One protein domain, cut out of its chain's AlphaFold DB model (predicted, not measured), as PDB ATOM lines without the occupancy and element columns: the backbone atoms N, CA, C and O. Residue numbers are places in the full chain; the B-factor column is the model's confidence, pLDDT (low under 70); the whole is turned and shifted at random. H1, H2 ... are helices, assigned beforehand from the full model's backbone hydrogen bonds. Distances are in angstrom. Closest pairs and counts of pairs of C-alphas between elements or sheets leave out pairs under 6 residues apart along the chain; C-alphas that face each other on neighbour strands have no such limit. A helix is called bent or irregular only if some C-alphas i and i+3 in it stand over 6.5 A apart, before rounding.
ATOM      1  N   LEU A  42     -43.303  25.961   6.230       83.31
ATOM      2  CA  LEU A  42     -44.546  25.996   5.451       83.31
ATOM      3  C   LEU A  42     -44.319  26.394   3.988       83.31
ATOM      4  O   LEU A  42     -44.933  25.810   3.100       83.31
ATOM      5  N   PHE A  43     -43.427  27.350   3.728       84.38
ATOM      6  CA  PHE A  43     -43.118  27.791   2.372       84.38
ATOM      7  C   PHE A  43     -42.353  26.707   1.601       84.38
ATOM      8  O   PHE A  43     -42.738  26.368   0.485       84.38
ATOM      9  N   MET A  44     -41.344  26.083   2.222       83.38
ATOM     10  CA  MET A  44     -40.631  24.943   1.627       83.38
ATOM     11  C   MET A  44     -41.581  23.791   1.273       83.38
ATOM     12  O   MET A  44     -41.554  23.280   0.151       83.38
ATOM     13  N   MET A  45     -42.468  23.422   2.202       85.19
ATOM     14  CA  MET A  45     -43.464  22.374   1.969       85.19
ATOM     15  C   MET A  45     -44.469  22.760   0.884       85.19
ATOM     16  O   MET A  45     -44.826  21.919   0.064       85.19
ATOM     17  N   TYR A  46     -44.895  24.022   0.828       88.19
ATOM     18  CA  TYR A  46     -45.776  24.518  -0.228       88.19
ATOM     19  C   TYR A  46     -45.138  24.372  -1.616       88.19
ATOM     20  O   TYR A  46     -45.757  23.795  -2.514       88.19
ATOM     21  N   ILE A  47     -43.888  24.821  -1.790       88.50
ATOM     22  CA  ILE A  47     -43.192  24.720  -3.082       88.50
ATOM     23  C   ILE A  47     -42.920  23.252  -3.446       88.50
ATOM     24  O   ILE A  47     -43.094  22.885  -4.606       88.50
ATOM     25  N   PHE A  48     -42.584  22.386  -2.486       87.94
ATOM     26  CA  PHE A  48     -42.449  20.944  -2.732       87.94
ATOM     27  C   PHE A  48     -43.775  20.306  -3.175       87.94
ATOM     28  O   PHE A  48     -43.835  19.578  -4.167       87.94
ATOM     29  N   CYS A  49     -44.872  20.602  -2.479       88.44
ATOM     30  CA  CYS A  49     -46.181  20.048  -2.803       88.44
ATOM     31  C   CYS A  49     -46.647  20.475  -4.197       88.44
ATOM     32  O   CYS A  49     -46.995  19.629  -5.024       88.44
ATOM     33  N   VAL A  50     -46.635  21.778  -4.472       87.69
ATOM     34  CA  VAL A  50     -47.143  22.332  -5.734       87.69
ATOM     35  C   VAL A  50     -46.172  22.072  -6.889       87.69
ATOM     36  O   VAL A  50     -46.606  21.730  -7.986       87.69
ATOM     37  N   GLY A  51     -44.866  22.189  -6.650       83.06
ATOM     38  CA  GLY A  51     -43.826  22.036  -7.670       83.06
ATOM     39  C   GLY A  51     -43.430  20.590  -7.979       83.06
ATOM     40  O   GLY A  51     -42.884  20.330  -9.054       83.06
ATOM     41  N   TYR A  52     -43.700  19.635  -7.081       86.31
ATOM     42  CA  TYR A  52     -43.293  18.235  -7.247       86.31
ATOM     43  C   TYR A  52     -44.443  17.235  -7.047       86.31
ATOM     44  O   TYR A  52     -44.753  16.482  -7.974       86.31
ATOM     45  N   LEU A  53     -45.119  17.231  -5.891       87.75
ATOM     46  CA  LEU A  53     -46.112  16.189  -5.573       87.75
ATOM     47  C   LEU A  53     -47.372  16.243  -6.445       87.75
ATOM     48  O   LEU A  53     -47.816  15.210  -6.945       87.75
ATOM     49  N   VAL A  54     -47.954  17.429  -6.640       87.56
ATOM     50  CA  VAL A  54     -49.171  17.599  -7.452       87.56
ATOM     51  C   VAL A  54     -48.938  17.147  -8.902       87.56
ATOM     52  O   VAL A  54     -49.709  16.309  -9.385       87.56
ATOM     53  N   PRO A  55     -47.867  17.592  -9.593       85.88
ATOM     54  CA  PRO A  55     -47.514  17.055 -10.903       85.88
ATOM     55  C   PRO A  55     -47.349  15.527 -10.898       85.88
ATOM     56  O   PRO A  55     -47.891  14.853 -11.776       85.88
ATOM     57  N   ALA A  56     -46.647  14.963  -9.906       85.69
ATOM     58  CA  ALA A  56     -46.392  13.522  -9.825       85.69
ATOM     59  C   ALA A  56     -47.686  12.708  -9.686       85.69
ATOM     60  O   ALA A  56     -47.867  11.690 -10.367       85.69
ATOM     61  N   PHE A  57     -48.615  13.177  -8.853       88.75
ATOM     62  CA  PHE A  57     -49.917  12.548  -8.673       88.75
ATOM     63  C   PHE A  57     -50.744  12.571  -9.962       88.75
ATOM     64  O   PHE A  57     -51.222  11.522 -10.401       88.75
ATOM     65  N   LEU A  58     -50.868  13.738 -10.607       86.38
ATOM     66  CA  LEU A  58     -51.630  13.884 -11.853       86.38
ATOM     67  C   LEU A  58     -51.120  12.929 -12.932       86.38
ATOM     68  O   LEU A  58     -51.898  12.276 -13.626       86.38
ATOM     69  N   ILE A  59     -49.804  12.799 -13.048       85.38
ATOM     70  CA  ILE A  59     -49.173  11.967 -14.069       85.38
ATOM     71  C   ILE A  59     -49.353  10.489 -13.781       85.38
ATOM     72  O   ILE A  59     -49.677   9.724 -14.691       85.38
ATOM     73  N   THR A  60     -49.203  10.091 -12.521       85.25
ATOM     74  CA  THR A  60     -49.471   8.720 -12.087       85.25
ATOM     75  C   THR A  60     -50.924   8.353 -12.376       85.25
ATOM     76  O   THR A  60     -51.195   7.310 -12.973       85.25
ATOM     77  N   PHE A  61     -51.860   9.248 -12.061       87.25
ATOM     78  CA  PHE A  61     -53.274   9.084 -12.380       87.25
ATOM     79  C   PHE A  61     -53.510   8.921 -13.888       87.25
ATOM     80  O   PHE A  61     -54.147   7.951 -14.313       87.25
ATOM     81  N   PHE A  62     -52.963   9.811 -14.722       84.75
ATOM     82  CA  PHE A  62     -53.105   9.695 -16.173       84.75
ATOM     83  C   PHE A  62     -52.472   8.411 -16.723       84.75
ATOM     84  O   PHE A  62     -53.040   7.794 -17.625       84.75
ATOM     85  N   TYR A  63     -51.342   7.964 -16.169       83.38
ATOM     86  CA  TYR A  63     -50.684   6.724 -16.575       83.38
ATOM     87  C   TYR A  63     -51.533   5.491 -16.259       83.38
ATOM     88  O   TYR A  63     -51.732   4.634 -17.124       83.38
ATOM     89  N   VAL A  64     -52.108   5.435 -15.056       86.00
ATOM     90  CA  VAL A  64     -53.053   4.379 -14.675       86.00
ATOM     91  C   VAL A  64     -54.255   4.384 -15.620       86.00
ATOM     92  O   VAL A  64     -54.611   3.339 -16.161       86.00
ATOM     93  N   ARG A  65     -54.841   5.554 -15.911       85.94
ATOM     94  CA  ARG A  65     -55.971   5.687 -16.852       85.94
ATOM     95  C   ARG A  65     -55.618   5.199 -18.258       85.94
ATOM     96  O   ARG A  65     -56.423   4.504 -18.873       85.94
ATOM     97  N   VAL A  66     -54.418   5.512 -18.740       83.38
ATOM     98  CA  VAL A  66     -53.884   5.034 -20.022       83.38
ATOM     99  C   VAL A  66     -53.761   3.511 -20.038       83.38
ATOM    100  O   VAL A  66     -54.272   2.872 -20.955       83.38
ATOM    101  N   ILE A  67     -53.158   2.899 -19.017       83.38
ATOM    102  CA  ILE A  67     -53.034   1.434 -18.944       83.38
ATOM    103  C   ILE A  67     -54.408   0.768 -18.894       83.38
ATOM    104  O   ILE A  67     -54.639  -0.218 -19.595       83.38
ATOM    105  N   LEU A  68     -55.328   1.298 -18.088       85.75
ATOM    106  CA  LEU A  68     -56.685   0.767 -17.985       85.75
ATOM    107  C   LEU A  68     -57.422   0.868 -19.322       85.75
ATOM    108  O   LEU A  68     -58.064  -0.096 -19.737       85.75
ATOM    109  N   LYS A  69     -57.274   1.991 -20.035       82.62
ATOM    110  CA  LYS A  69     -57.849   2.176 -21.370       82.62
ATOM    111  C   LYS A  69     -57.253   1.195 -22.378       82.62
ATOM    112  O   LYS A  69     -58.009   0.561 -23.099       82.62
ATOM    113  N   LEU A  70     -55.937   0.986 -22.371       75.94
ATOM    114  CA  LEU A  70     -55.270   0.006 -23.236       75.94
ATOM    115  C   LEU A  70     -55.730  -1.428 -22.958       75.94
ATOM    116  O   LEU A  70     -55.934  -2.199 -23.894       75.94
ATOM    117  N   ARG A  71     -55.920  -1.789 -21.686       82.25
ATOM    118  CA  ARG A  71     -56.450  -3.106 -21.304       82.25
ATOM    119  C   ARG A  71     -57.901  -3.275 -21.754       82.25
ATOM    120  O   ARG A  71     -58.229  -4.305 -22.335       82.25
ATOM    121  N   ALA A  72     -58.745  -2.266 -21.544       81.12
ATOM    122  CA  ALA A  72     -60.132  -2.276 -22.007       81.12
ATOM    123  C   ALA A  72     -60.221  -2.366 -23.540       81.12
ATOM    124  O   ALA A  72     -61.011  -3.146 -24.070       81.12
ATOM    125  N   ASP A  73     -59.364  -1.629 -24.248       74.12
ATOM    126  CA  ASP A  73     -59.312  -1.618 -25.707       74.12
ATOM    127  C   ASP A  73     -58.821  -2.968 -26.259       74.12
ATOM    128  O   ASP A  73     -59.403  -3.491 -27.206       74.12
ATOM    129  N   ALA A  74     -57.824  -3.597 -25.630       73.56
ATOM    130  CA  ALA A  74     -57.352  -4.933 -26.001       73.56
ATOM    131  C   ALA A  74     -58.433  -6.021 -25.840       73.56
ATOM    132  O   ALA A  74     -58.490  -6.958 -26.637       73.56
ATOM    133  N   ILE A  75     -59.304  -5.890 -24.835       75.81
ATOM    134  CA  ILE A  75     -60.450  -6.788 -24.624       75.81
ATOM    135  C   ILE A  75     -61.562  -6.494 -25.647       75.81
ATOM    136  O   ILE A  75     -62.146  -7.415 -26.213       75.81
ATOM    137  N   SER A  76     -61.827  -5.215 -25.926       70.25
ATOM    138  CA  SER A  76     -62.848  -4.747 -26.873       70.25
ATOM    139  C   SER A  76     -62.548  -5.126 -28.330       70.25
ATOM    140  O   SER A  76     -63.449  -5.568 -29.043       70.25
ATOM    141  N   VAL A  77     -61.290  -5.016 -28.770       65.62
ATOM    142  CA  VAL A  77     -60.858  -5.353 -30.140       65.62
ATOM    143  C   VAL A  77     -61.045  -6.841 -30.453       65.62
ATOM    144  O   VAL A  77     -61.311  -7.193 -31.598       65.62
ATOM    145  N   ARG A  78     -61.003  -7.722 -29.445       62.34
ATOM    146  CA  ARG A  78     -61.346  -9.145 -29.627       62.34
ATOM    147  C   ARG A  78     -62.832  -9.377 -29.937       62.34
ATOM    148  O   ARG A  78     -63.182 -10.474 -30.353       62.34
ATOM    149  N   LYS A  79     -63.698  -8.381 -29.712       62.88
ATOM    150  CA  LYS A  79     -65.161  -8.530 -29.738       62.88
ATOM    151  C   LYS A  79     -65.852  -7.831 -30.920       62.88
ATOM    152  O   LYS A  79     -66.980  -8.190 -31.223       62.88
ATOM    153  N   HIS A  80     -65.213  -6.868 -31.594       56.94
ATOM    154  CA  HIS A  80     -65.816  -6.136 -32.722       56.94
ATOM    155  C   HIS A  80     -64.852  -5.950 -33.907       56.94
ATOM    156  O   HIS A  80     -63.759  -5.410 -33.752       56.94
ATOM    157  N   SER A  81     -65.310  -6.326 -35.110       56.97
ATOM    158  CA  SER A  81     -64.590  -6.180 -36.391       56.97
ATOM    159  C   SER A  81     -64.437  -4.713 -36.846       56.97
ATOM    160  O   SER A  81     -63.418  -4.368 -37.438       56.97
ATOM    161  N   ASP A  82     -65.332  -3.808 -36.424       57.75
ATOM    162  CA  ASP A  82     -65.217  -2.343 -36.623       57.75
ATOM    163  C   ASP A  82     -64.173  -1.663 -35.702       57.75
ATOM    164  O   ASP A  82     -64.024  -0.438 -35.658       57.75
ATOM    165  N   GLY A  83     -63.396  -2.488 -34.990       56.38
ATOM    166  CA  GLY A  83     -62.297  -2.176 -34.077       56.38
ATOM    167  C   GLY A  83     -61.228  -1.207 -34.594       56.38
ATOM    168  O   GLY A  83     -60.576  -0.482 -33.842       56.38
ATOM    169  N   GLN A  84     -60.978  -1.246 -35.899       59.66
ATOM    170  CA  GLN A  84     -59.661  -0.896 -36.418       59.66
ATOM    171  C   GLN A  84     -59.427   0.616 -36.529       59.66
ATOM    172  O   GLN A  84     -58.344   1.101 -36.197       59.66
ATOM    173  N   ASN A  85     -60.444   1.387 -36.923       57.62
ATOM    174  CA  ASN A  85     -60.305   2.834 -37.124       57.62
ATOM    175  C   ASN A  85     -60.195   3.610 -35.799       57.62
ATOM    176  O   ASN A  85     -59.397   4.549 -35.697       57.62
ATOM    177  N   TRP A  86     -60.934   3.200 -34.763       60.28
ATOM    178  CA  TRP A  86     -60.865   3.832 -33.443       60.28
ATOM    179  C   TRP A  86     -59.614   3.400 -32.664       60.28
ATOM    180  O   TRP A  86     -58.959   4.248 -32.051       60.28
ATOM    181  N   ALA A  87     -59.195   2.132 -32.782       62.12
ATOM    182  CA  ALA A  87     -57.945   1.642 -32.200       62.12
ATOM    183  C   ALA A  87     -56.714   2.363 -32.780       62.12
ATOM    184  O   ALA A  87     -55.810   2.748 -32.038       62.12
ATOM    185  N   LEU A  88     -56.692   2.637 -34.092       62.12
ATOM    186  CA  LEU A  88     -55.614   3.395 -34.744       62.12
ATOM    187  C   LEU A  88     -55.545   4.866 -34.295       62.12
ATOM    188  O   LEU A  88     -54.450   5.433 -34.200       62.12
ATOM    189  N   SER A  89     -56.690   5.498 -34.016       63.12
ATOM    190  CA  SER A  89     -56.742   6.864 -33.475       63.12
ATOM    191  C   SER A  89     -56.249   6.911 -32.020       63.12
ATOM    192  O   SER A  89     -55.346   7.689 -31.698       63.12
ATOM    193  N   SER A  90     -56.738   5.990 -31.179       65.75
ATOM    194  CA  SER A  90     -56.308   5.829 -29.781       65.75
ATOM    195  C   SER A  90     -54.806   5.526 -29.677       65.75
ATOM    196  O   SER A  90     -54.102   6.129 -28.866       65.75
ATOM    197  N   ALA A  91     -54.270   4.672 -30.555       69.06
ATOM    198  CA  ALA A  91     -52.849   4.328 -30.583       69.06
ATOM    199  C   ALA A  91     -51.942   5.512 -30.963       69.06
ATOM    200  O   ALA A  91     -50.819   5.610 -30.462       69.06
ATOM    201  N   ARG A  92     -52.393   6.423 -31.838       69.06
ATOM    202  CA  ARG A  92     -51.643   7.653 -32.147       69.06
ATOM    203  C   ARG A  92     -51.629   8.607 -30.964       69.06
ATOM    204  O   ARG A  92     -50.547   9.031 -30.575       69.06
ATOM    205  N   PHE A  93     -52.783   8.871 -30.353       72.88
ATOM    206  CA  PHE A  93     -52.864   9.707 -29.153       72.88
ATOM    207  C   PHE A  93     -51.974   9.165 -28.019       72.88
ATOM    208  O   PHE A  93     -51.206   9.908 -27.414       72.88
ATOM    209  N   HIS A  94     -51.963   7.843 -27.822       72.31
ATOM    210  CA  HIS A  94     -51.083   7.178 -26.860       72.31
ATOM    211  C   HIS A  94     -49.590   7.358 -27.150       72.31
ATOM    212  O   HIS A  94     -48.805   7.513 -26.217       72.31
ATOM    213  N   LYS A  95     -49.166   7.341 -28.420       74.62
ATOM    214  CA  LYS A  95     -47.755   7.575 -28.781       74.62
ATOM    215  C   LYS A  95     -47.309   8.986 -28.403       74.62
ATOM    216  O   LYS A  95     -46.205   9.142 -27.885       74.62
ATOM    217  N   VAL A  96     -48.168   9.980 -28.625       75.12
ATOM    218  CA  VAL A  96     -47.910  11.375 -28.238       75.12
ATOM    219  C   VAL A  96     -47.849  11.494 -26.723       75.12
ATOM    220  O   VAL A  96     -46.854  11.968 -26.180       75.12
ATOM    221  N   PHE A  97     -48.865  10.970 -26.036       78.44
ATOM    222  CA  PHE A  97     -48.933  11.003 -24.580       78.44
ATOM    223  C   PHE A  97     -47.736  10.296 -23.928       78.44
ATOM    224  O   PHE A  97     -47.164  10.815 -22.979       78.44
ATOM    225  N   LYS A  98     -47.272   9.165 -24.481       78.94
ATOM    226  CA  LYS A  98     -46.073   8.453 -24.004       78.94
ATOM    227  C   LYS A  98     -44.798   9.296 -24.113       78.94
ATOM    228  O   LYS A  98     -43.939   9.202 -23.244       78.94
ATOM    229  N   ARG A  99     -44.657  10.108 -25.167       80.19
ATOM    230  CA  ARG A  99     -43.515  11.025 -25.311       80.19
ATOM    231  C   ARG A  99     -43.582  12.172 -24.312       80.19
ATOM    232  O   ARG A  99     -42.580  12.449 -23.669       80.19
ATOM    233  N   ILE A 100     -44.756  12.789 -24.161       82.06
ATOM    234  CA  ILE A 100     -44.991  13.836 -23.155       82.06
ATOM    235  C   ILE A 100     -44.663  13.282 -21.764       82.06
ATOM    236  O   ILE A 100     -43.879  13.870 -21.033       82.06
ATOM    237  N   LEU A 101     -45.160  12.087 -21.451       79.50
ATOM    238  CA  LEU A 101     -44.873  11.392 -20.205       79.50
ATOM    239  C   LEU A 101     -43.372  11.170 -19.980       79.50
ATOM    240  O   LEU A 101     -42.899  11.392 -18.874       79.50
ATOM    241  N   ALA A 102     -42.615  10.763 -21.003       82.56
ATOM    242  CA  ALA A 102     -41.170  10.566 -20.876       82.56
ATOM    243  C   ALA A 102     -40.437  11.857 -20.474       82.56
ATOM    244  O   ALA A 102     -39.553  11.815 -19.622       82.56
ATOM    245  N   VAL A 103     -40.839  13.004 -21.035       83.19
ATOM    246  CA  VAL A 103     -40.288  14.315 -20.656       83.19
ATOM    247  C   VAL A 103     -40.605  14.633 -19.196       83.19
ATOM    248  O   VAL A 103     -39.737  15.116 -18.472       83.19
ATOM    249  N   ILE A 104     -41.813  14.321 -18.725       82.94
ATOM    250  CA  ILE A 104     -42.170  14.642 -17.343       82.94
ATOM    251  C   ILE A 104     -41.556  13.655 -16.334       82.94
ATOM    252  O   ILE A 104     -41.155  14.049 -15.245       82.94
ATOM    253  N   LEU A 105     -41.387  12.382 -16.695       83.69
ATOM    254  CA  LEU A 105     -40.605  11.442 -15.883       83.69
ATOM    255  C   LEU A 105     -39.151  11.905 -15.741       83.69
ATOM    256  O   LEU A 105     -38.583  11.809 -14.655       83.69
ATOM    257  N   PHE A 106     -38.572  12.461 -16.808       85.38
ATOM    258  CA  PHE A 106     -37.251  13.080 -16.750       85.38
ATOM    259  C   PHE A 106     -37.225  14.297 -15.816       85.38
ATOM    260  O   PHE A 106     -36.286  14.425 -15.036       85.38
ATOM    261  N   TYR A 107     -38.276  15.131 -15.820       85.75
ATOM    262  CA  TYR A 107     -38.452  16.206 -14.835       85.75
ATOM    263  C   TYR A 107     -38.400  15.665 -13.398       85.75
ATOM    264  O   TYR A 107     -37.606  16.137 -12.592       85.75
ATOM    265  N   PHE A 108     -39.157  14.622 -13.055       84.62
ATOM    266  CA  PHE A 108     -39.078  14.084 -11.691       84.62
ATOM    267  C   PHE A 108     -37.707  13.513 -11.369       84.62
ATOM    268  O   PHE A 108     -37.200  13.751 -10.277       84.62
ATOM    269  N   PHE A 109     -37.091  12.795 -12.304       86.44
ATOM    270  CA  PHE A 109     -35.770  12.220 -12.092       86.44
ATOM    271  C   PHE A 109     -34.725  13.294 -11.762       86.44
ATOM    272  O   PHE A 109     -33.936  13.105 -10.840       86.44
ATOM    273  N   CYS A 110     -34.747  14.434 -12.455       88.06
ATOM    274  CA  CYS A 110     -33.780  15.495 -12.200       88.06
ATOM    275  C   CYS A 110     -34.099  16.352 -10.963       88.06
ATOM    276  O   CYS A 110     -33.175  16.815 -10.300       88.06
ATOM    277  N   TRP A 111     -35.375  16.509 -10.605       88.31
ATOM    278  CA  TRP A 111     -35.793  17.289  -9.433       88.31
ATOM    279  C   TRP A 111     -35.794  16.497  -8.116       88.31
ATOM    280  O   TRP A 111     -35.610  17.085  -7.053       88.31
ATOM    281  N   THR A 112     -35.960  15.171  -8.155       87.31
ATOM    282  CA  THR A 112     -35.959  14.305  -6.956       87.31
ATOM    283  C   THR A 112     -34.697  14.454  -6.099       87.31
ATOM    284  O   THR A 112     -34.844  14.701  -4.904       87.31
ATOM    285  N   PRO A 113     -33.462  14.346  -6.636       88.12
ATOM    286  CA  PRO A 113     -32.266  14.481  -5.805       88.12
ATOM    287  C   PRO A 113     -32.172  15.868  -5.164       88.12
ATOM    288  O   PRO A 113     -31.803  15.974  -4.000       88.12
ATOM    289  N   TYR A 114     -32.574  16.921  -5.879       88.50
ATOM    290  CA  TYR A 114     -32.613  18.276  -5.338       88.50
ATOM    291  C   TYR A 114     -33.584  18.395  -4.156       88.50
ATOM    292  O   TYR A 114     -33.186  18.849  -3.084       88.50
ATOM    293  N   TRP A 115     -34.835  17.952  -4.315       88.50
ATOM    294  CA  TRP A 115     -35.841  18.035  -3.254       88.50
ATOM    295  C   TRP A 115     -35.485  17.179  -2.041       88.50
ATOM    296  O   TRP A 115     -35.590  17.654  -0.913       88.50
ATOM    297  N   THR A 116     -34.994  15.959  -2.262       86.69
ATOM    298  CA  THR A 116     -34.554  15.071  -1.182       86.69
ATOM    299  C   THR A 116     -33.431  15.706  -0.369       86.69
ATOM    300  O   THR A 116     -33.518  15.730   0.854       86.69
ATOM    301  N   LEU A 117     -32.405  16.267  -1.018       85.94
ATOM    302  CA  LEU A 117     -31.291  16.916  -0.319       85.94
ATOM    303  C   LEU A 117     -31.732  18.174   0.440       85.94
ATOM    304  O   LEU A 117     -31.307  18.372   1.577       85.94
ATOM    305  N   ASN A 118     -32.615  18.989  -0.146       83.94
ATOM    306  CA  ASN A 118     -33.151  20.182   0.516       83.94
ATOM    307  C   ASN A 118     -33.980  19.824   1.756       83.94
ATOM    308  O   ASN A 118     -33.779  20.409   2.815       83.94
ATOM    309  N   ILE A 119     -34.861  18.826   1.653       85.31
ATOM    310  CA  ILE A 119     -35.671  18.341   2.777       85.31
ATOM    311  C   ILE A 119     -34.773  17.754   3.874       85.31
ATOM    312  O   ILE A 119     -34.926  18.082   5.047       85.31
ATOM    313  N   MET A 120     -33.802  16.923   3.495       83.75
ATOM    314  CA  MET A 120     -32.876  16.284   4.430       83.75
ATOM    315  C   MET A 120     -32.012  17.306   5.188       83.75
ATOM    316  O   MET A 120     -31.756  17.136   6.381       83.75
ATOM    317  N   SER A 121     -31.596  18.377   4.504       81.25
ATOM    318  CA  SER A 121     -30.895  19.513   5.108       81.25
ATOM    319  C   SER A 121     -31.809  20.322   6.030       81.25
ATOM    320  O   SER A 121     -31.377  20.727   7.104       81.25
ATOM    321  N   HIS A 122     -33.068  20.548   5.637       80.06
ATOM    322  CA  HIS A 122     -34.044  21.318   6.418       80.06
ATOM    323  C   HIS A 122     -34.408  20.637   7.740       80.06
ATOM    324  O   HIS A 122     -34.519  21.291   8.771       80.06
ATOM    325  N   PHE A 123     -34.543  19.309   7.734       81.44
ATOM    326  CA  PHE A 123     -34.813  18.518   8.941       81.44
ATOM    327  C   PHE A 123     -33.560  18.211   9.777       81.44
ATOM    328  O   PHE A 123     -33.652  17.490  10.768       81.44
ATOM    329  N   GLY A 124     -32.389  18.728   9.388       76.75
ATOM    330  CA  GLY A 124     -31.136  18.522  10.117       76.75
ATOM    331  C   GLY A 124     -30.620  17.079  10.098       76.75
ATOM    332  O   GLY A 124     -29.743  16.741  10.888       76.75
ATOM    333  N   ILE A 125     -31.137  16.223   9.207       76.12
ATOM    334  CA  ILE A 125     -30.699  14.823   9.072       76.12
ATOM    335  C   ILE A 125     -29.306  14.767   8.429       76.12
ATOM    336  O   ILE A 125     -28.493  13.905   8.758       76.12
ATOM    337  N   ILE A 126     -29.016  15.708   7.526       73.00
ATOM    338  CA  ILE A 126     -27.679  15.925   6.971       73.00
ATOM    339  C   ILE A 126     -27.206  17.314   7.386       73.00
ATOM    340  O   ILE A 126     -27.820  18.321   7.038       73.00
ATOM    341  N   ILE A 127     -26.067  17.369   8.073       66.88
ATOM    342  CA  ILE A 127     -25.335  18.615   8.292       66.88
ATOM    343  C   ILE A 127     -24.517  18.864   7.028       66.88
ATOM    344  O   ILE A 127     -23.624  18.078   6.702       66.88
ATOM    345  N   VAL A 128     -24.830  19.937   6.298       61.75
ATOM    346  CA  VAL A 128     -24.088  20.342   5.095       61.75
ATOM    347  C   VAL A 128     -22.705  20.827   5.518       61.75
ATOM    348  O   VAL A 128     -22.458  22.010   5.728       61.75
ATOM    349  N   SER A 129     -21.796  19.877   5.698       59.69
ATOM    350  CA  SER A 129     -20.395  20.147   5.958       59.69
ATOM    351  C   SER A 129     -19.650  20.070   4.631       59.69
ATOM    352  O   SER A 129     -19.409  18.981   4.101       59.69
ATOM    353  N   TRP A 130     -19.264  21.236   4.101       59.78
ATOM    354  CA  TRP A 130     -18.424  21.378   2.900       59.78
ATOM    355  C   TRP A 130     -17.070  20.656   3.018       59.78
ATOM    356  O   TRP A 130     -16.374  20.467   2.027       59.78
ATOM    357  N   SER A 131     -16.725  20.201   4.222       59.25
ATOM    358  CA  SER A 131     -15.559  19.376   4.542       59.25
ATOM    359  C   SER A 131     -15.578  18.001   3.869       59.25
ATOM    360  O   SER A 131     -14.528  17.400   3.661       59.25
ATOM    361  N   THR A 132     -16.762  17.474   3.541       73.69
ATOM    362  CA  THR A 132     -16.898  16.145   2.926       73.69
ATOM    363  C   THR A 132     -17.067  16.260   1.414       73.69
ATOM    364  O   THR A 132     -18.122  16.648   0.910       73.69
ATOM    365  N   LEU A 133     -16.020  15.880   0.674       76.44
ATOM    366  CA  LEU A 133     -15.992  15.934  -0.793       76.44
ATOM    367  C   LEU A 133     -17.184  15.194  -1.429       76.44
ATOM    368  O   LEU A 133     -17.763  15.671  -2.403       76.44
ATOM    369  N   THR A 134     -17.588  14.062  -0.845       78.75
ATOM    370  CA  THR A 134     -18.726  13.252  -1.303       78.75
ATOM    371  C   THR A 134     -20.061  13.985  -1.180       78.75
ATOM    372  O   THR A 134     -20.893  13.904  -2.076       78.75
ATOM    373  N   LEU A 135     -20.286  14.719  -0.089       77.50
ATOM    374  CA  LEU A 135     -21.544  15.435   0.102       77.50
ATOM    375  C   LEU A 135     -21.603  16.655  -0.823       77.50
ATOM    376  O   LEU A 135     -22.598  16.866  -1.512       77.50
ATOM    377  N   SER A 136     -20.499  17.402  -0.922       78.81
ATOM    378  CA  SER A 136     -20.399  18.552  -1.825       78.81
ATOM    379  C   SER A 136     -20.601  18.157  -3.294       78.81
ATOM    380  O   SER A 136     -21.278  18.874  -4.032       78.81
ATOM    381  N   SER A 137     -20.052  17.018  -3.734       83.62
ATOM    382  CA  SER A 137     -20.217  16.546  -5.113       83.62
ATOM    383  C   SER A 137     -21.654  16.112  -5.414       83.62
ATOM    384  O   SER A 137     -22.161  16.412  -6.494       83.62
ATOM    385  N   VAL A 138     -22.348  15.493  -4.455       85.56
ATOM    386  CA  VAL A 138     -23.763  15.108  -4.583       85.56
ATOM    387  C   VAL A 138     -24.677  16.334  -4.674       85.56
ATOM    388  O   VAL A 138     -25.546  16.382  -5.545       85.56
ATOM    389  N   PHE A 139     -24.459  17.358  -3.843       83.44
ATOM    390  CA  PHE A 139     -25.208  18.618  -3.927       83.44
ATOM    391  C   PHE A 139     -24.969  19.347  -5.254       83.44
ATOM    392  O   PHE A 139     -25.917  19.864  -5.853       83.44
ATOM    393  N   PHE A 140     -23.725  19.360  -5.738       85.81
ATOM    394  CA  PHE A 140     -23.383  19.938  -7.035       85.81
ATOM    395  C   PHE A 140     -24.034  19.166  -8.190       85.81
ATOM    396  O   PHE A 140     -24.671  19.769  -9.052       85.81
ATOM    397  N   ALA A 141     -23.964  17.834  -8.176       86.69
ATOM    398  CA  ALA A 141     -24.605  16.986  -9.178       86.69
ATOM    399  C   ALA A 141     -26.131  17.162  -9.201       86.69
ATOM    400  O   ALA A 141     -26.724  17.233 -10.276       86.69
ATOM    401  N   ALA A 142     -26.771  17.293  -8.034       88.19
ATOM    402  CA  ALA A 142     -28.202  17.571  -7.945       88.19
ATOM    403  C   ALA A 142     -28.565  18.924  -8.581       88.19
ATOM    404  O   ALA A 142     -29.534  19.003  -9.333       88.19
ATOM    405  N   HIS A 143     -27.764  19.969  -8.351       86.31
ATOM    406  CA  HIS A 143     -27.960  21.261  -9.015       86.31
ATOM    407  C   HIS A 143     -27.751  21.168 -10.529       86.31
ATOM    408  O   HIS A 143     -28.559  21.697 -11.289       86.31
ATOM    409  N   LEU A 144     -26.722  20.447 -10.984       88.44
ATOM    410  CA  LEU A 144     -26.501  20.218 -12.412       88.44
ATOM    411  C   LEU A 144     -27.683  19.494 -13.066       88.44
ATOM    412  O   LEU A 144     -28.102  19.875 -14.156       88.44
ATOM    413  N   LEU A 145     -28.252  18.483 -12.405       87.38
ATOM    414  CA  LEU A 145     -29.437  17.772 -12.892       87.38
ATOM    415  C   LEU A 145     -30.636  18.710 -13.058       87.38
ATOM    416  O   LEU A 145     -31.321  18.645 -14.081       87.38
ATOM    417  N   VAL A 146     -30.863  19.621 -12.113       86.81
ATOM    418  CA  VAL A 146     -31.902  20.651 -12.256       86.81
ATOM    419  C   VAL A 146     -31.593  21.580 -13.433       86.81
ATOM    420  O   VAL A 146     -32.488  21.875 -14.219       86.81
ATOM    421  N   CYS A 147     -30.333  21.956 -13.664       84.75
ATOM    422  CA  CYS A 147     -29.955  22.728 -14.854       84.75
ATOM    423  C   CYS A 147     -30.259  21.978 -16.167       84.75
ATOM    424  O   CYS A 147     -30.727  22.587 -17.132       84.75
ATOM    425  N   PHE A 148     -30.080  20.652 -16.206       84.44
ATOM    426  CA  PHE A 148     -30.484  19.828 -17.354       84.44
ATOM    427  C   PHE A 148     -32.002  19.838 -17.599       84.44
ATOM    428  O   PHE A 148     -32.430  19.634 -18.736       84.44
ATOM    429  N   ASN A 149     -32.827  20.117 -16.583       83.62
ATOM    430  CA  ASN A 149     -34.272  20.266 -16.757       83.62
ATOM    431  C   ASN A 149     -34.618  21.392 -17.741       83.62
ATOM    432  O   ASN A 149     -35.465  21.213 -18.614       83.62
ATOM    433  N   SER A 150     -33.901  22.513 -17.668       82.38
ATOM    434  CA  SER A 150     -34.103  23.650 -18.568       82.38
ATOM    435  C   SER A 150     -33.791  23.310 -20.030       82.38
ATOM    436  O   SER A 150     -34.437  23.830 -20.941       82.38
ATOM    437  N   ALA A 151     -32.858  22.383 -20.265       78.56
ATOM    438  CA  ALA A 151     -32.523  21.883 -21.597       78.56
ATOM    439  C   ALA A 151     -33.590  20.933 -22.180       78.56
ATOM    440  O   ALA A 151     -33.621  20.707 -23.391       78.56
ATOM    441  N   ALA A 152     -34.501  20.404 -21.357       77.94
ATOM    442  CA  ALA A 152     -35.623  19.593 -21.829       77.94
ATOM    443  C   ALA A 152     -36.731  20.441 -22.483       77.94
ATOM    444  O   ALA A 152     -37.531  19.918 -23.264       77.94
ATOM    445  N   ASN A 153     -36.762  21.752 -22.226       78.94
ATOM    446  CA  ASN A 153     -37.792  22.646 -22.753       78.94
ATOM    447  C   ASN A 153     -37.788  22.702 -24.299       78.94
ATOM    448  O   ASN A 153     -38.833  22.429 -24.894       78.94
ATOM    449  N   PRO A 154     -36.650  22.926 -24.998       79.88
ATOM    450  CA  PRO A 154     -36.581  22.818 -26.460       79.88
ATOM    451  C   PRO A 154     -37.034  21.463 -27.014       79.88
ATOM    452  O   PRO A 154     -37.636  21.405 -28.086       79.88
ATOM    453  N   VAL A 155     -36.785  20.369 -26.287       76.38
ATOM    454  CA  VAL A 155     -37.212  19.022 -26.690       76.38
ATOM    455  C   VAL A 155     -38.735  18.927 -26.681       76.38
ATOM    456  O   VAL A 155     -39.318  18.430 -27.644       76.38
ATOM    457  N   LEU A 156     -39.395  19.454 -25.648       76.69
ATOM    458  CA  LEU A 156     -40.855  19.481 -25.571       76.69
ATOM    459  C   LEU A 156     -41.463  20.256 -26.748       76.69
ATOM    460  O   LEU A 156     -42.342  19.738 -27.443       76.69
ATOM    461  N   TYR A 157     -40.943  21.451 -27.032       80.62
ATOM    462  CA  TYR A 157     -41.410  22.268 -28.153       80.62
ATOM    463  C   TYR A 157     -41.152  21.601 -29.510       80.62
ATOM    464  O   TYR A 157     -42.035  21.572 -30.372       80.62
ATOM    465  N   ALA A 158     -39.976  20.997 -29.705       79.31
ATOM    466  CA  ALA A 158     -39.649  20.265 -30.926       79.31
ATOM    467  C   ALA A 158     -40.570  19.052 -31.141       79.31
ATOM    468  O   ALA A 158     -40.966  18.766 -32.276       79.31
ATOM    469  N   LEU A 159     -40.950  18.354 -30.067       76.88
ATOM    470  CA  LEU A 159     -41.877  17.225 -30.122       76.88
ATOM    471  C   LEU A 159     -43.294  17.661 -30.512       76.88
ATOM    472  O   LEU A 159     -43.874  17.046 -31.406       76.88
ATOM    473  N   ILE A 160     -43.822  18.733 -29.911       74.75
ATOM    474  CA  ILE A 160     -45.150  19.281 -30.245       74.75
ATOM    475  C   ILE A 160     -45.191  19.718 -31.718       74.75
ATOM    476  O   ILE A 160     -46.090  19.331 -32.468       74.75
ATOM    477  N   ASN A 161     -44.164  20.444 -32.168       77.62
ATOM    478  CA  ASN A 161     -44.066  20.922 -33.546       77.62
ATOM    479  C   ASN A 161     -43.949  19.783 -34.566       77.62
ATOM    480  O   ASN A 161     -44.558  19.834 -35.637       77.62
ATOM    481  N   ARG A 162     -43.185  18.733 -34.249       77.00
ATOM    482  CA  ARG A 162     -43.048  17.560 -35.119       77.00
ATOM    483  C   ARG A 162     -44.371  16.813 -35.272       77.00
ATOM    484  O   ARG A 162     -44.685  16.361 -36.373       77.00
ATOM    485  N   GLU A 163     -45.145  16.713 -34.200       72.44
ATOM    486  CA  GLU A 163     -46.419  16.000 -34.209       72.44
ATOM    487  C   GLU A 163     -47.491  16.764 -35.006       72.44
ATOM    488  O   GLU A 163     -48.159  16.170 -35.855       72.44
ATOM    489  N   LEU A 164     -47.580  18.091 -34.838       70.56
ATOM    490  CA  LEU A 164     -48.472  18.955 -35.627       70.56
ATOM    491  C   LEU A 164     -48.138  18.904 -37.124       70.56
ATOM    492  O   LEU A 164     -49.022  18.711 -37.963       70.56
ATOM    493  N   ARG A 165     -46.848  18.994 -37.474       75.25
ATOM    494  CA  ARG A 165     -46.393  18.881 -38.870       75.25
ATOM    495  C   ARG A 165     -46.726  17.517 -39.468       75.25
ATOM    496  O   ARG A 165     -47.149  17.451 -40.620       75.25
ATOM    497  N   GLN A 166     -46.581  16.432 -38.705       76.69
ATOM    498  CA  GLN A 166     -46.943  15.093 -39.175       76.69
ATOM    499  C   GLN A 166     -48.447  14.937 -39.408       76.69
ATOM    500  O   GLN A 166     -48.837  14.345 -40.417       76.69
ATOM    501  N   GLN A 167     -49.291  15.472 -38.526       74.12
ATOM    502  CA  GLN A 167     -50.744  15.427 -38.713       74.12
ATOM    503  C   GLN A 167     -51.184  16.253 -39.929       74.12
ATOM    504  O   GLN A 167     -51.934  15.746 -40.770       74.12
ATOM    505  N   ASN A 168     -50.639  17.460 -40.095       72.25
ATOM    506  CA  ASN A 168     -50.933  18.331 -41.236       72.25
ATOM    507  C   ASN A 168     -50.450  17.730 -42.565       72.25
ATOM    508  O   ASN A 168     -51.192  17.728 -43.548       72.25
ATOM    509  N   ALA A 169     -49.250  17.142 -42.593       78.12
ATOM    510  CA  ALA A 169     -48.728  16.463 -43.778       78.12
ATOM    511  C   ALA A 169     -49.590  15.252 -44.177       78.12
ATOM    512  O   ALA A 169     -49.900  15.071 -45.356       78.12
ATOM    513  N   GLN A 170     -50.034  14.446 -43.205       79.69
ATOM    514  CA  GLN A 170     -50.930  13.312 -43.461       79.69
ATOM    515  C   GLN A 170     -52.302  13.767 -43.981       79.69
ATOM    516  O   GLN A 170     -52.841  13.151 -44.905       79.69
ATOM    517  N   ALA A 171     -52.865  14.844 -43.426       78.19
ATOM    518  CA  ALA A 171     -54.129  15.416 -43.886       78.19
ATOM    519  C   ALA A 171     -54.022  15.953 -45.323       78.19
ATOM    520  O   ALA A 171     -54.869  15.651 -46.170       78.19
ATOM    521  N   PHE A 172     -52.935  16.666 -45.633       79.81
ATOM    522  CA  PHE A 172     -52.675  17.207 -46.965       79.81
ATOM    523  C   PHE A 172     -52.502  16.102 -48.020       79.81
ATOM    524  O   PHE A 172     -53.105  16.161 -49.093       79.81
ATOM    525  N   GLN A 173     -51.756  15.037 -47.702       83.62
ATOM    526  CA  GLN A 173     -51.583  13.890 -48.598       83.62
ATOM    527  C   GLN A 173     -52.904  13.167 -48.893       83.62
ATOM    528  O   GLN A 173     -53.157  12.802 -50.043       83.62
ATOM    529  N   LYS A 174     -53.772  12.982 -47.888       80.44
ATOM    530  CA  LYS A 174     -55.103  12.387 -48.092       80.44
ATOM    531  C   LYS A 174     -55.976  13.245 -49.006       80.44
ATOM    532  O   LYS A 174     -56.572  12.710 -49.940       80.44
ATOM    533  N   ARG A 175     -56.004  14.564 -48.785       78.50
ATOM    534  CA  ARG A 175     -56.762  15.507 -49.622       78.50
ATOM    535  C   ARG A 175     -56.271  15.490 -51.071       78.50
ATOM    536  O   ARG A 175     -57.083  15.413 -51.987       78.50
ATOM    537  N   ARG A 176     -54.950  15.455 -51.281       83.31
ATOM    538  CA  ARG A 176     -54.337  15.363 -52.615       83.31
ATOM    539  C   ARG A 176     -54.697  14.064 -53.340       83.31
ATOM    540  O   ARG A 176     -55.030  14.107 -54.518       83.31
ATOM    541  N   ARG A 177     -54.671  12.918 -52.647       83.25
ATOM    542  CA  ARG A 177     -55.062  11.618 -53.225       83.25
ATOM    543  C   ARG A 177     -56.545  11.569 -53.593       83.25
ATOM    544  O   ARG A 177     -56.878  11.063 -54.656       83.25
ATOM    545  N   SER A 178     -57.416  12.119 -52.747       84.00
ATOM    546  CA  SER A 178     -58.856  12.196 -53.019       84.00
ATOM    547  C   SER A 178     -59.163  13.075 -54.234       84.00
ATOM    548  O   SER A 178     -59.928  12.651 -55.097       84.00
ATOM    549  N   LEU A 179     -58.514  14.239 -54.345       84.56
ATOM    550  CA  LEU A 179     -58.624  15.106 -55.521       84.56
ATOM    551  C   LEU A 179     -58.135  14.401 -56.789       84.56
ATOM    552  O   LEU A 179     -58.855  14.368 -57.776       84.56
ATOM    553  N   HIS A 180     -56.962  13.766 -56.742       82.06
ATOM    554  CA  HIS A 180     -56.414  13.039 -57.890       82.06
ATOM    555  C   HIS A 180     -57.328  11.892 -58.353       82.06
ATOM    556  O   HIS A 180     -57.509  11.686 -59.549       82.06
ATOM    557  N   LEU A 181     -57.940  11.160 -57.416       86.38
ATOM    558  CA  LEU A 181     -58.888  10.095 -57.738       86.38
ATOM    559  C   LEU A 181     -60.178  10.648 -58.365       86.38
ATOM    560  O   LEU A 181     -60.658  10.094 -59.349       86.38
ATOM    561  N   ALA A 182     -60.713  11.754 -57.840       83.69
ATOM    562  CA  ALA A 182     -61.883  12.421 -58.409       83.69
ATOM    563  C   ALA A 182     -61.606  12.953 -59.826       83.69
ATOM    564  O   ALA A 182     -62.436  12.773 -60.713       83.69
ATOM    565  N   THR A 183     -60.423  13.532 -60.057       85.19
ATOM    566  CA  THR A 183     -59.988  13.993 -61.382       85.19
ATOM    567  C   THR A 183     -59.852  12.834 -62.366       85.19
ATOM    568  O   THR A 183     -60.388  12.922 -63.464       85.19
ATOM    569  N   ASN A 184     -59.207  11.728 -61.981       82.88
ATOM    570  CA  ASN A 184     -59.067  10.559 -62.857       82.88
ATOM    571  C   ASN A 184     -60.414   9.912 -63.187       82.88
ATOM    572  O   ASN A 184     -60.642   9.514 -64.325       82.88
ATOM    573  N   ASN A 185     -61.321   9.839 -62.210       83.38
ATOM    574  CA  ASN A 185     -62.670   9.345 -62.456       83.38
ATOM    575  C   ASN A 185     -63.419  10.265 -63.429       83.38
ATOM    576  O   ASN A 185     -64.013   9.772 -64.380       83.38
ATOM    577  N   ALA A 186     -63.352  11.587 -63.236       79.38
ATOM    578  CA  ALA A 186     -63.980  12.559 -64.129       79.38
ATOM    579  C   ALA A 186     -63.406  12.508 -65.556       79.38
ATOM    580  O   ALA A 186     -64.173  12.488 -66.513       79.38
ATOM    581  N   LEU A 187     -62.081  12.412 -65.705       83.00
ATOM    582  CA  LEU A 187     -61.422  12.245 -67.006       83.00
ATOM    583  C   LEU A 187     -61.854  10.945 -67.694       83.00
ATOM    584  O   LEU A 187     -62.209  10.971 -68.867       83.00
ATOM    585  N   GLY A 188     -61.933   9.835 -66.953       76.81
ATOM    586  CA  GLY A 188     -62.418   8.560 -67.487       76.81
ATOM    587  C   GLY A 188     -63.903   8.572 -67.873       76.81
ATOM    588  O   GLY A 188     -64.311   7.819 -68.755       76.81
ATOM    589  N   PHE A 189     -64.730   9.420 -67.251       79.94
ATOM    590  CA  PHE A 189     -66.108   9.644 -67.701       79.94
ATOM    591  C   PHE A 189     -66.155  10.457 -68.992       79.94
ATOM    592  O   PHE A 189     -66.911  10.100 -69.889       79.94
ATOM    593  N   ILE A 190     -65.334  11.501 -69.113       77.25
ATOM    594  CA  ILE A 190     -65.244  12.314 -70.334       77.25
ATOM    595  C   ILE A 190     -64.776  11.453 -71.516       77.25
ATOM    596  O   ILE A 190     -65.387  11.501 -72.579       77.25
ATOM    597  N   GLU A 191     -63.775  10.596 -71.307       76.31
ATOM    598  CA  GLU A 191     -63.249   9.669 -72.321       76.31
ATOM    599  C   GLU A 191     -64.265   8.588 -72.737       76.31
ATOM    600  O   GLU A 191     -64.301   8.166 -73.890       76.31
ATOM    601  N   LYS A 192     -65.149   8.164 -71.824       72.62
ATOM    602  CA  LYS A 192     -66.253   7.240 -72.145       72.62
ATOM    603  C   LYS A 192     -67.431   7.917 -72.839       72.62
ATOM    604  O   LYS A 192     -68.108   7.269 -73.631       72.62
ATOM    605  N   GLN A 193     -67.700   9.181 -72.516       69.81
ATOM    606  CA  GLN A 193     -68.799   9.948 -73.105       69.81
ATOM    607  C   GLN A 193     -68.458  10.421 -74.525       69.81
ATOM    608  O   GLN A 193     -69.339  10.521 -75.374       69.81
TER     609      GLN A 193
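Overview. This is residues 42 to 193 of the 308 residues of the protein "G_PROTEIN_RECEP_F1_2 domain-containing protein" of Globodera pallida (UniProt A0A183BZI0). One very long helix, H3, makes the length of the domain, and two bent helices, H1 and H2, fold back on each other beside its first half. H2 is in the middle, with H3 packed on one side of it and H1b on the other, while residues 164 to 193 of H3 stick out as a free arm. The printed part has 152 residues with three named helices, H1, H2 and H3 along the chain, and no named strand. The class is all helix, extended, with a radius of gyration of the C-alphas of 25.5 A and spans of 94 by 36 by 27 A.

Arrangement. H3, residues 133 to 193, has a kink of 27 degrees near residue 152; it is neither bent nor irregular, but only just: C-alphas 151 and 154 are 6.4 A apart. H2, residues 83 to 122, was assigned as one helix by its hydrogen bonds but is bent, with C-alphas 110 and 113 6.6 A apart; its arms H2a, residues 83 to 110, and H2b, residues 113 to 122, stand at a steep tilt of 44 degrees. With residues 142 to 163 alone H3 touches H2a, closest at the C-alphas of Leu 145 and Cys 110, 5.0 A, at a shallow tilt of 21 degrees, opposite ways. H2b and H3, a helical hairpin, touch through residues 139 to 146 of H3 alone, closest at the C-alphas of Tyr 114 and Ala 142, 5.2 A; their shallow tilt of 34 degrees is only just short of steep. H1, residues 42 to 77, likewise one helix by its hydrogen bonds, is bent, with C-alphas 51 and 54 7.0 A apart, into H1a, residues 42 to 51, and H1b, residues 54 to 77. H1b and H2a touch as a helical hairpin at a shallow tilt of 24 degrees, closest at the C-alphas of Val 77 and Gly 83, 5.3 A. H1a and H2b are close but not clearly touching, with the C-alphas of Phe 48 and Trp 115 7.2 A apart; H1b and H3 are apart. Every O i to N i+4 pair is within hydrogen-bond range in H1a, H1b, H2a and H2b, and 52 of 57 in H3.

Along the chain. H3 is 89.7 A long, from C-alpha 133 at (-15.992, 15.934, -0.793) to C-alpha 193 at (-68.799, 9.948, -73.105). H2a is 40.1 A, H2b 14.1 A, H1b 34.3 A and H1a 13.7 A long; H1a begins at C-alpha 42, (-44.546, 25.996, 5.451).

Size, cuts and confidence. The two C-alphas farthest apart, those of Ser 131 and Gln 193, are 94.6 A apart. The printed part has no cut; the link H1 to H2 is tight and H2 to H3 short. Mean pLDDT of the printed part is 78.9, with residues 77 to 92, 127 to 131 and 193 under 70.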